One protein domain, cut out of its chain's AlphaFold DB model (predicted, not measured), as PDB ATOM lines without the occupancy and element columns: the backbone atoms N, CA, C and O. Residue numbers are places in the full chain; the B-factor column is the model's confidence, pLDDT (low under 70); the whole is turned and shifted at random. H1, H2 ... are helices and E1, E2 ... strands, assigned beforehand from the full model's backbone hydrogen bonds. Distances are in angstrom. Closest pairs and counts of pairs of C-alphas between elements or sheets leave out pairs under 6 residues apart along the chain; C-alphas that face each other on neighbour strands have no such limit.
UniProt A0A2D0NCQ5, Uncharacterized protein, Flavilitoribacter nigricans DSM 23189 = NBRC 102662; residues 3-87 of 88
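AT A GLANCE: This is residues 3 to 87 of the 88 residues of an uncharacterized protein of Flavilitoribacter nigricans DSM 23189 = NBRC 102662 (UniProt A0A2D0NCQ5). A twisted antiparallel sheet of five strands curls round one helix, H1, which packs on one face and leaves the other bare. The printed part has 85 residues, with E1, E2, E3, H1, E4 and E5 along the chain and sheet order E1, E2, E3, E5, E4; the class is mostly strand. It is compact, radius of gyration of the C-alphas 12.6 A, spanning 38 by 26 by 19 A.

IN THESE COORDINATES: E1, residues 3 to 10, starts at C-alpha 3 (34.464, 30.777, 39.156) and bends by 61 degrees at residue 6. E2, residues 16 to 24, is 25.4 A long; E3, residues 30 to 39, 28.5 A. H1 is residues 46 to 55 and E4 residues 67 to 71. E5, residues 76 to 86, 28.9 A, ends at C-alpha 86 (20.710, 27.361, 40.177).

HOW THE PARTS SIT: Hairpins E1-E2 and E2-E3 form a meander, antiparallel neighbours in succession; within hydrogen-bond range are N 4 and O 22, 2.8 A, and N 19 and O 35, 2.8 A. So are N 32 and O 84, 2.8 A, between E3 and E5, and N 78 and O 69, 2.8 A, in hairpin E4-E5. H1 is on the sheet, two layers; its closest C-alphas to E2 are Pro 46 and Val 17, 7.1 A. E3, H1, E4 make a split strand-helix-strand unit, E5 between the strands, its crossover left-handed. Every O i to N i+4 pair of H1 is within range.

THE WHOLE: The farthest C-alphas, Thr 13 and Trp 27, are 39.8 A apart. The printed part has no cut; the link H1 to E4 is long, 11 residues. Residues 26, 27 and 87 have pLDDT under 70.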
ATOM      1  N   LEU A   3      34.982  30.098  40.341       77.50
ATOM      2  CA  LEU A   3      34.464  30.777  39.156       77.50
ATOM      3  C   LEU A   3      34.776  29.929  37.933       77.50
ATOM      4  O   LEU A   3      35.927  29.573  37.691       77.50
ATOM      5  N   LYS A   4      33.742  29.606  37.164       83.94
ATOM      6  CA  LYS A   4      33.862  28.873  35.912       83.94
ATOM      7  C   LYS A   4      33.257  29.708  34.795       83.94
ATOM      8  O   LYS A   4      32.064  29.997  34.810       83.94
ATOM      9  N   ILE A   5      34.076  30.081  33.820       85.50
ATOM     10  CA  ILE A   5      33.590  30.711  32.595       85.50
ATOM     11  C   ILE A   5      33.041  29.590  31.704       85.50
ATOM     12  O   ILE A   5      33.766  28.666  31.345       85.50
ATOM     13  N   GLU A   6      31.742  29.616  31.416       87.12
ATOM     14  CA  GLU A   6      31.079  28.598  30.592       87.12
ATOM     15  C   GLU A   6      31.214  28.900  29.101       87.12
ATOM     16  O   GLU A   6      31.350  27.988  28.290       87.12
ATOM     17  N   SER A   7      31.146  30.179  28.730       89.00
ATOM     18  CA  SER A   7      31.304  30.605  27.342       89.00
ATOM     19  C   SER A   7      31.762  32.052  27.253       89.00
ATOM     20  O   SER A   7      31.439  32.867  28.119       89.00
ATOM     21  N   ILE A   8      32.481  32.354  26.173       89.81
ATOM     22  CA  ILE A   8      32.866  33.701  25.759       89.81
ATOM     23  C   ILE A   8      32.563  33.822  24.271       89.81
ATOM     24  O   ILE A   8      32.883  32.939  23.475       89.81
ATOM     25  N   LYS A   9      31.926  34.924  23.898       90.50
ATOM     26  CA  LYS A   9      31.622  35.283  22.524       90.50
ATOM     27  C   LYS A   9      32.051  36.717  22.284       90.50
ATOM     28  O   LYS A   9      31.413  37.669  22.735       90.50
ATOM     29  N   GLU A  10      33.129  36.857  21.538       89.00
ATOM     30  CA  GLU A  10      33.677  38.148  21.151       89.00
ATOM     31  C   GLU A  10      33.002  38.657  19.875       89.00
ATOM     32  O   GLU A  10      32.597  37.887  18.998       89.00
ATOM     33  N   SER A  11      32.848  39.974  19.763       88.94
ATOM     34  CA  SER A  11      32.427  40.589  18.511       88.94
ATOM     35  C   SER A  11      33.580  40.620  17.508       88.94
ATOM     36  O   SER A  11      34.732  40.750  17.910       88.94
ATOM     37  N   PRO A  12      33.291  40.652  16.194       81.88
ATOM     38  CA  PRO A  12      34.322  40.785  15.155       81.88
ATOM     39  C   PRO A  12      35.209  42.031  15.299       81.88
ATOM     40  O   PRO A  12      36.276  42.118  14.709       81.88
ATOM     41  N   THR A  13      34.736  43.027  16.049       83.50
ATOM     42  CA  THR A  13      35.430  44.287  16.327       83.50
ATOM     43  C   THR A  13      36.266  44.266  17.611       83.50
ATOM     44  O   THR A  13      36.865  45.290  17.926       83.50
ATOM     45  N   GLY A  14      36.206  43.192  18.411       83.81
ATOM     46  CA  GLY A  14      36.851  43.085  19.730       83.81
ATOM     47  C   GLY A  14      36.353  44.090  20.782       83.81
ATOM     48  O   GLY A  14      36.927  44.222  21.858       83.81
ATOM     49  N   LYS A  15      35.279  44.833  20.480       88.69
ATOM     50  CA  LYS A  15      34.702  45.884  21.341       88.69
ATOM     51  C   LYS A  15      33.544  45.399  22.202       88.69
ATOM     52  O   LYS A  15      33.105  46.120  23.096       88.69
ATOM     53  N   ARG A  16      33.011  44.210  21.924       91.25
ATOM     54  CA  ARG A  16      31.957  43.587  22.719       91.25
ATOM     55  C   ARG A  16      32.342  42.160  23.052       91.25
ATOM     56  O   ARG A  16      32.723  41.408  22.164       91.25
ATOM     57  N   VAL A  17      32.172  41.797  24.312       91.44
ATOM     58  CA  VAL A  17      32.330  40.429  24.800       91.44
ATOM     59  C   VAL A  17      31.038  40.058  25.501       91.44
ATOM     60  O   VAL A  17      30.597  40.760  26.407       91.44
ATOM     61  N   ASP A  18      30.403  38.988  25.050       92.06
ATOM     62  CA  ASP A  18      29.282  38.355  25.733       92.06
ATOM     63  C   ASP A  18      29.820  37.087  26.404       92.06
ATOM     64  O   ASP A  18      30.409  36.247  25.731       92.06
ATOM     65  N   ALA A  19      29.646  36.935  27.710       91.44
ATOM     66  CA  ALA A  19      30.156  35.789  28.445       91.44
ATOM     67  C   ALA A  19      29.137  35.253  29.438       91.44
ATOM     68  O   ALA A  19      28.306  35.988  29.971       91.44
ATOM     69  N   VAL A  20      29.231  33.957  29.703       91.12
ATOM     70  CA  VAL A  20      28.430  33.289  30.723       91.12
ATOM     71  C   VAL A  20      29.367  32.774  31.796       91.12
ATOM     72  O   VAL A  20      30.282  32.003  31.504       91.12
ATOM     73  N   VAL A  21      29.139  33.200  33.033       88.44
ATOM     74  CA  VAL A  21      29.962  32.840  34.185       88.44
ATOM     75  C   VAL A  21      29.099  32.118  35.202       88.44
ATOM     76  O   VAL A  21      28.050  32.618  35.602       88.44
ATOM     77  N   ARG A  22      29.554  30.950  35.645       86.88
ATOM     78  CA  ARG A  22      28.967  30.213  36.759       86.88
ATOM     79  C   ARG A  22      29.849  30.373  37.987       86.88
ATOM     80  O   ARG A  22      31.052  30.114  37.953       86.88
ATOM     81  N   LYS A  23      29.235  30.796  39.081       82.12
ATOM     82  CA  LYS A  23      29.839  30.905  40.398       82.12
ATOM     83  C   LYS A  23      29.283  29.783  41.257       82.12
ATOM     84  O   LYS A  23      28.101  29.781  41.587       82.12
ATOM     85  N   THR A  24      30.150  28.849  41.623       81.94
ATOM     86  CA  THR A  24      29.797  27.742  42.510       81.94
ATOM     87  C   THR A  24      30.210  28.096  43.932       81.94
ATOM     88  O   THR A  24      31.386  28.390  44.212       81.94
ATOM     89  N   SER A  25      29.227  28.115  44.830       76.50
ATOM     90  CA  SER A  25      29.434  28.379  46.251       76.50
ATOM     91  C   SER A  25      29.426  27.065  47.020       76.50
ATOM     92  O   SER A  25      28.606  26.196  46.776       76.50
ATOM     93  N   PHE A  26      30.350  26.909  47.968       67.62
ATOM     94  CA  PHE A  26      30.427  25.683  48.774       67.62
ATOM     95  C   PHE A  26      29.362  25.642  49.885       67.62
ATOM     96  O   PHE A  26      29.072  24.585  50.429       67.62
ATOM     97  N   TRP A  27      28.800  26.803  50.230       68.25
ATOM     98  CA  TRP A  27      27.885  26.998  51.361       68.25
ATOM     99  C   TRP A  27      26.552  27.637  50.944       68.25
ATOM    100  O   TRP A  27      25.755  28.005  51.802       68.25
ATOM    101  N   GLY A  28      26.319  27.830  49.645       70.81
ATOM    102  CA  GLY A  28      25.125  28.493  49.124       70.81
ATOM    103  C   GLY A  28      24.785  28.011  47.721       70.81
ATOM    104  O   GLY A  28      25.467  27.144  47.186       70.81
ATOM    105  N   SER A  29      23.739  28.582  47.134       77.25
ATOM    106  CA  SER A  29      23.288  28.223  45.792       77.25
ATOM    107  C   SER A  29      24.304  28.620  44.720       77.25
ATOM    108  O   SER A  29      25.012  29.625  44.851       77.25
ATOM    109  N   ASP A  30      24.347  27.840  43.645       84.25
ATOM    110  CA  ASP A  30      25.124  28.178  42.460       84.25
ATOM    111  C   ASP A  30      24.472  29.364  41.746       84.25
ATOM    112  O   ASP A  30      23.257  29.424  41.593       84.25
ATOM    113  N   GLU A  31      25.273  30.318  41.288       83.81
ATOM    114  CA  GLU A  31      24.788  31.500  40.573       83.81
ATOM    115  C   GLU A  31      25.324  31.476  39.139       83.81
ATOM    116  O   GLU A  31      26.506  31.213  38.904       83.81
ATOM    117  N   ARG A  32      24.466  31.772  38.163       87.06
ATOM    118  CA  ARG A  32      24.835  31.924  36.756       87.06
ATOM    119  C   ARG A  32      24.577  33.350  36.302       87.06
ATOM    120  O   ARG A  32      23.476  33.874  36.452       87.06
ATOM    121  N   PHE A  33      25.597  33.956  35.713       86.62
ATOM    122  CA  PHE A  33      25.593  35.335  35.252       86.62
ATOM    123  C   PHE A  33      25.817  35.380  33.748       86.62
ATOM    124  O   PHE A  33      26.815  34.863  33.245       86.62
ATOM    125  N   GLU A  34      24.922  36.051  33.033       90.31
ATOM    126  CA  GLU A  34      25.173  36.476  31.657       90.31
ATOM    127  C   GLU A  34      25.737  37.894  31.687       90.31
ATOM    128  O   GLU A  34      25.035  38.850  32.029       90.31
ATOM    129  N   ILE A  35      27.013  38.035  31.344       90.62
ATOM    130  CA  ILE A  35      27.753  39.293  31.386       90.62
ATOM    131  C   ILE A  35      27.992  39.780  29.962       90.62
ATOM    132  O   ILE A  35      28.411  39.031  29.085       90.62
ATOM    133  N   ARG A  36      27.765  41.070  29.731       91.69
ATOM    134  CA  ARG A  36      28.149  41.758  28.500       91.69
ATOM    135  C   ARG A  36      29.099  42.891  28.816       91.69
ATOM    136  O   ARG A  36      28.743  43.794  29.563       91.69
ATOM    137  N   ILE A  37      30.250  42.895  28.170       90.69
ATOM    138  CA  ILE A  37      31.226  43.974  28.232       90.69
ATOM    139  C   ILE A  37      31.174  44.734  26.915       90.69
ATOM    140  O   ILE A  37      31.200  44.132  25.842       90.69
ATOM    141  N   ILE A  38      31.080  46.057  26.995       91.00
ATOM    142  CA  ILE A  38      31.173  46.958  25.847       91.00
ATOM    143  C   ILE A  38      32.317  47.927  26.118       91.00
ATOM    144  O   ILE A  38      32.307  48.611  27.137       91.00
ATOM    145  N   SER A  39      33.282  48.010  25.209       89.81
ATOM    146  CA  SER A  39      34.412  48.935  25.293       89.81
ATOM    147  C   SER A  39      34.469  49.853  24.074       89.81
ATOM    148  O   SER A  39      34.105  49.478  22.957       89.81
ATOM    149  N   GLY A  40      34.953  51.081  24.281       84.19
ATOM    150  CA  GLY A  40      35.310  51.978  23.181       84.19
ATOM    151  C   GLY A  40      36.539  51.509  22.388       84.19
ATOM    152  O   GLY A  40      36.727  51.932  21.242       84.19
ATOM    153  N   LYS A  41      37.360  50.630  22.975       84.31
ATOM    154  CA  LYS A  41      38.595  50.083  22.403       84.31
ATOM    155  C   LYS A  41      38.493  48.565  22.251       84.31
ATOM    156  O   LYS A  41      37.609  47.927  22.811       84.31
ATOM    157  N   GLU A  42      39.381  48.005  21.443       83.94
ATOM    158  CA  GLU A  42      39.552  46.557  21.356       83.94
ATOM    159  C   GLU A  42      40.044  46.022  22.708       83.94
ATOM    160  O   GLU A  42      40.988  46.571  23.286       83.94
ATOM    161  N   MET A  43      39.365  45.007  23.239       85.06
ATOM    162  CA  MET A  43      39.743  44.352  24.488       85.06
ATOM    163  C   MET A  43      40.839  43.330  24.212       85.06
ATOM    164  O   MET A  43      40.704  42.499  23.320       85.06
ATOM    165  N   LYS A  44      41.915  43.391  24.995       79.12
ATOM    166  CA  LYS A  44      42.924  42.334  25.045       79.12
ATOM    167  C   LYS A  44      42.602  41.445  26.239       79.12
ATOM    168  O   LYS A  44      42.293  41.976  27.302       79.12
ATOM    169  N   ASP A  45      42.632  40.135  26.028       84.12
ATOM    170  CA  ASP A  45      42.462  39.110  27.064       84.12
ATOM    171  C   ASP A  45      41.122  39.195  27.831       84.12
ATOM    172  O   ASP A  45      41.076  39.472  29.035       84.12
ATOM    173  N   PRO A  46      39.986  38.945  27.149       84.06
ATOM    174  CA  PRO A  46      38.656  39.068  27.744       84.06
ATOM    175  C   PRO A  46      38.398  38.101  28.906       84.06
ATOM    176  O   PRO A  46      37.566  38.403  29.756       84.06
ATOM    177  N   GLU A  47      39.099  36.964  28.972       84.25
ATOM    178  CA  GLU A  47      39.009  36.028  30.100       84.25
ATOM    179  C   GLU A  47      39.476  36.640  31.420       84.25
ATOM    180  O   GLU A  47      38.774  36.533  32.426       84.25
ATOM    181  N   ASP A  48      40.645  37.278  31.429       85.12
ATOM    182  CA  ASP A  48      41.196  37.866  32.651       85.12
ATOM    183  C   ASP A  48      40.393  39.093  33.071       85.12
ATOM    184  O   ASP A  48      40.055  39.240  34.248       85.12
ATOM    185  N   LEU A  49      39.954  39.890  32.095       85.50
ATOM    186  CA  LEU A  49      39.025  40.986  32.330       85.50
ATOM    187  C   LEU A  49      37.707  40.495  32.956       85.50
ATOM    188  O   LEU A  49      37.190  41.120  33.879       85.50
ATOM    189  N   LEU A  50      37.150  39.373  32.488       85.50
ATOM    190  CA  LEU A  50      35.931  38.791  33.060       85.50
ATOM    191  C   LEU A  50      36.126  38.338  34.506       85.50
ATOM    192  O   LEU A  50      35.229  38.558  35.319       85.50
ATOM    193  N   LYS A  51      37.267  37.723  34.840       83.44
ATOM    194  CA  LYS A  51      37.572  37.341  36.228       83.44
ATOM    195  C   LYS A  51      37.604  38.575  37.126       83.44
ATOM    196  O   LYS A  51      36.897  38.596  38.129       83.44
ATOM    197  N   GLU A  52      38.321  39.619  36.711       84.50
ATOM    198  CA  GLU A  52      38.419  40.882  37.452       84.50
ATOM    199  C   GLU A  52      37.035  41.526  37.664       84.50
ATOM    200  O   GLU A  52      36.668  41.906  38.775       84.50
ATOM    201  N   ILE A  53      36.213  41.572  36.613       86.62
ATOM    202  CA  ILE A  53      34.849  42.120  36.649       86.62
ATOM    203  C   ILE A  53      33.941  41.370  37.633       86.62
ATOM    204  O   ILE A  53      33.093  41.978  38.294       86.62
ATOM    205  N   VAL A  54      34.066  40.043  37.691       81.12
ATOM    206  CA  VAL A  54      33.245  39.206  38.573       81.12
ATOM    207  C   VAL A  54      33.720  39.301  40.023       81.12
ATOM    208  O   VAL A  54      32.894  39.242  40.937       81.12
ATOM    209  N   GLU A  55      35.022  39.484  40.246       82.06
ATOM    210  CA  GLU A  55      35.588  39.742  41.573       82.06
ATOM    211  C   GLU A  55      35.160  41.104  42.129       82.06
ATOM    212  O   GLU A  55      34.833  41.198  43.310       82.06
ATOM    213  N   GLN A  56      35.015  42.124  41.278       82.75
ATOM    214  CA  GLN A  56      34.507  43.453  41.651       82.75
ATOM    215  C   GLN A  56      32.990  43.484  41.943       82.75
ATOM    216  O   GLN A  56      32.354  44.520  41.763       82.75
ATOM    217  N   ARG A  57      32.368  42.377  42.403       71.62
ATOM    218  CA  ARG A  57      30.903  42.253  42.642       71.62
ATOM    219  C   ARG A  57      30.343  43.392  43.508       71.62
ATOM    220  O   ARG A  57      29.200  43.797  43.300       71.62
ATOM    221  N   GLU A  58      31.126  43.895  44.457       74.06
ATOM    222  CA  GLU A  58      30.729  44.965  45.382       74.06
ATOM    223  C   GLU A  58      30.588  46.333  44.696       74.06
ATOM    224  O   GLU A  58      29.735  47.129  45.085       74.06
ATOM    225  N   ASP A  59      31.339  46.568  43.619       81.75
ATOM    226  CA  ASP A  59      31.321  47.821  42.860       81.75
ATOM    227  C   ASP A  59      30.191  47.876  41.821       81.75
ATOM    228  O   ASP A  59      29.951  48.915  41.191       81.75
ATOM    229  N   TRP A  60      29.466  46.767  41.624       86.44
ATOM    230  CA  TRP A  60      28.351  46.710  40.682       86.44
ATOM    231  C   TRP A  60      27.192  47.579  41.148       86.44
ATOM    232  O   TRP A  60      26.487  47.289  42.118       86.44
ATOM    233  N   GLN A  61      26.914  48.611  40.363       86.00
ATOM    234  CA  GLN A  61      25.837  49.545  40.630       86.00
ATOM    235  C   GLN A  61      24.517  49.006  40.084       86.00
ATOM    236  O   GLN A  61      24.442  48.454  38.982       86.00
ATOM    237  N   GLN A  62      23.443  49.185  40.850       85.62
ATOM    238  CA  GLN A  62      22.102  48.814  40.416       85.62
ATOM    239  C   GLN A  62      21.536  49.896  39.487       85.62
ATOM    240  O   GLN A  62      21.293  51.030  39.894       85.62
ATOM    241  N   GLY A  63      21.336  49.550  38.215       76.38
ATOM    242  CA  GLY A  63      20.597  50.372  37.260       76.38
ATOM    243  C   GLY A  63      19.090  50.093  37.298       76.38
ATOM    244  O   GLY A  63      18.605  49.266  38.064       76.38
ATOM    245  N   LYS A  64      18.329  50.752  36.411       71.75
ATOM    246  CA  LYS A  64      16.858  50.604  36.334       71.75
ATOM    247  C   LYS A  64      16.380  49.192  35.973       71.75
ATOM    248  O   LYS A  64      15.265  48.827  36.320       71.75
ATOM    249  N   LYS A  65      17.178  48.447  35.208       74.19
ATOM    250  CA  LYS A  65      16.850  47.088  34.737       74.19
ATOM    251  C   LYS A  65      17.970  46.081  34.997       74.19
ATOM    252  O   LYS A  65      17.682  44.920  35.239       74.19
ATOM    253  N   ASN A  66      19.223  46.539  34.975       79.94
ATOM    254  CA  ASN A  66      20.408  45.687  35.007       79.94
ATOM    255  C   ASN A  66      21.425  46.254  36.002       79.94
ATOM    256  O   ASN A  66      21.468  47.472  36.214       79.94
ATOM    257  N   ARG A  67      22.288  45.396  36.551       86.19
ATOM    258  CA  ARG A  67      23.498  45.846  37.250       86.19
ATOM    259  C   ARG A  67      24.567  46.201  36.221       86.19
ATOM    260  O   ARG A  67      24.655  45.554  35.174       86.19
ATOM    261  N   TYR A  68      25.350  47.236  36.500       90.94
ATOM    262  CA  TYR A  68      26.441  47.667  35.632       90.94
ATOM    263  C   TYR A  68      27.699  48.022  36.426       90.94
ATOM    264  O   TYR A  68      27.616  48.469  37.569       90.94
ATOM    265  N   LEU A  69      28.854  47.858  35.788       90.25
ATOM    266  CA  LEU A  69      30.164  48.201  36.326       90.25
ATOM    267  C   LEU A  69      30.934  49.010  35.279       90.25
ATOM    268  O   LEU A  69      31.057  48.596  34.124       90.25
ATOM    269  N   LYS A  70      31.427  50.190  35.660       88.00
ATOM    270  CA  LYS A  70      32.228  51.036  34.767       88.00
ATOM    271  C   LYS A  70      33.685  50.598  34.816       88.00
ATOM    272  O   LYS A  70      34.293  50.595  35.877       88.00
ATOM    273  N   LEU A  71      34.252  50.298  33.652       86.00
ATOM    274  CA  LEU A  71      35.624  49.824  33.508       86.00
ATOM    275  C   LEU A  71      36.495  50.975  33.020       86.00
ATOM    276  O   LEU A  71      36.643  51.201  31.815       86.00
ATOM    277  N   TYR A  72      37.045  51.735  33.966       78.69
ATOM    278  CA  TYR A  72      37.824  52.937  33.662       78.69
ATOM    279  C   TYR A  72      39.102  52.632  32.866       78.69
ATOM    280  O   TYR A  72      39.456  53.408  31.981       78.69
ATOM    281  N   GLY A  73      39.741  51.478  33.101       78.88
ATOM    282  CA  GLY A  73      40.971  51.078  32.404       78.88
ATOM    283  C   GLY A  73      40.804  50.873  30.893       78.88
ATOM    284  O   GLY A  73      41.697  51.207  30.118       78.88
ATOM    285  N   ILE A  74      39.635  50.399  30.454       76.69
ATOM    286  CA  ILE A  74      39.353  50.121  29.035       76.69
ATOM    287  C   ILE A  74      38.304  51.057  28.428       76.69
ATOM    288  O   ILE A  74      37.847  50.815  27.312       76.69
ATOM    289  N   ASN A  75      37.908  52.120  29.142       83.56
ATOM    290  CA  ASN A  75      36.796  52.998  28.766       83.56
ATOM    291  C   ASN A  75      35.565  52.188  28.310       83.56
ATOM    292  O   ASN A  75      35.079  52.316  27.180       83.56
ATOM    293  N   GLY A  76      35.155  51.258  29.171       87.75
ATOM    294  CA  GLY A  76      34.093  50.302  28.899       87.75
ATOM    295  C   GLY A  76      33.071  50.220  30.020       87.75
ATOM    296  O   GLY A  76      33.174  50.871  31.060       87.75
ATOM    297  N   THR A  77      32.034  49.427  29.803       90.31
ATOM    298  CA  THR A  77      31.022  49.121  30.811       90.31
ATOM    299  C   THR A  77      30.656  47.650  30.705       90.31
ATOM    300  O   THR A  77      30.375  47.150  29.613       90.31
ATOM    301  N   ALA A  78      30.680  46.965  31.842       91.00
ATOM    302  CA  ALA A  78      30.143  45.628  31.990       91.00
ATOM    303  C   ALA A  78      28.696  45.700  32.480       91.00
ATOM    304  O   ALA A  78      28.332  46.557  33.284       91.00
ATOM    305  N   TYR A  79      27.871  44.788  31.988       90.62
ATOM    306  CA  TYR A  79      26.457  44.675  32.304       90.62
ATOM    307  C   TYR A  79      26.151  43.231  32.674       90.62
ATOM    308  O   TYR A  79      26.507  42.330  31.921       90.62
ATOM    309  N   ILE A  80      25.437  43.015  33.776       89.31
ATOM    310  CA  ILE A  80      24.790  41.730  34.047       89.31
ATOM    311  C   ILE A  80      23.439  41.787  33.343       89.31
ATOM    312  O   ILE A  80      22.564  42.575  33.707       89.31
ATOM    313  N   LEU A  81      23.305  41.004  32.277       87.06
ATOM    314  CA  LEU A  81      22.076  40.883  31.499       87.06
ATOM    315  C   LEU A  81      21.065  39.984  32.203       87.06
ATOM    316  O   LEU A  81      19.866  40.250  32.144       87.06
ATOM    317  N   LYS A  82      21.560  38.930  32.855       86.12
ATOM    318  CA  LYS A  82      20.750  37.928  33.534       86.12
ATOM    319  C   LYS A  82      21.518  37.352  34.719       86.12
ATOM    320  O   LYS A  82      22.715  37.095  34.605       86.12
ATOM    321  N   GLU A  83      20.825  37.169  35.834       84.31
ATOM    322  CA  GLU A  83      21.313  36.510  37.047       84.31
ATOM    323  C   GLU A  83      20.300  35.407  37.372       84.31
ATOM    324  O   GLU A  83      19.111  35.688  37.537       84.31
ATOM    325  N   GLU A  84      20.746  34.154  37.366       84.75
ATOM    326  CA  GLU A  84      19.930  32.987  37.707       84.75
ATOM    327  C   GLU A  84      20.569  32.244  38.876       84.75
ATOM    328  O   GLU A  84      21.749  31.895  38.833       84.75
ATOM    329  N   THR A  85      19.774  31.966  39.906       82.38
ATOM    330  CA  THR A  85      20.163  31.057  40.982       82.38
ATOM    331  C   THR A  85      19.833  29.634  40.548       82.38
ATOM    332  O   THR A  85      18.673  29.310  40.299       82.38
ATOM    333  N   ILE A  86      20.850  28.789  40.435       77.19
ATOM    334  CA  ILE A  86      20.710  27.361  40.177       77.19
ATOM    335  C   ILE A  86      20.511  26.687  41.538       77.19
ATOM    336  O   ILE A  86      21.463  26.503  42.300       77.19
ATOM    337  N   GLU A  87      19.265  26.347  41.866       59.97
ATOM    338  CA  GLU A  87      18.985  25.428  42.972       59.97
ATOM    339  C   GLU A  87      19.542  24.047  42.600       59.97
ATOM    340  O   GLU A  87      19.259  23.528  41.516       59.97
TER     341      GLU A  87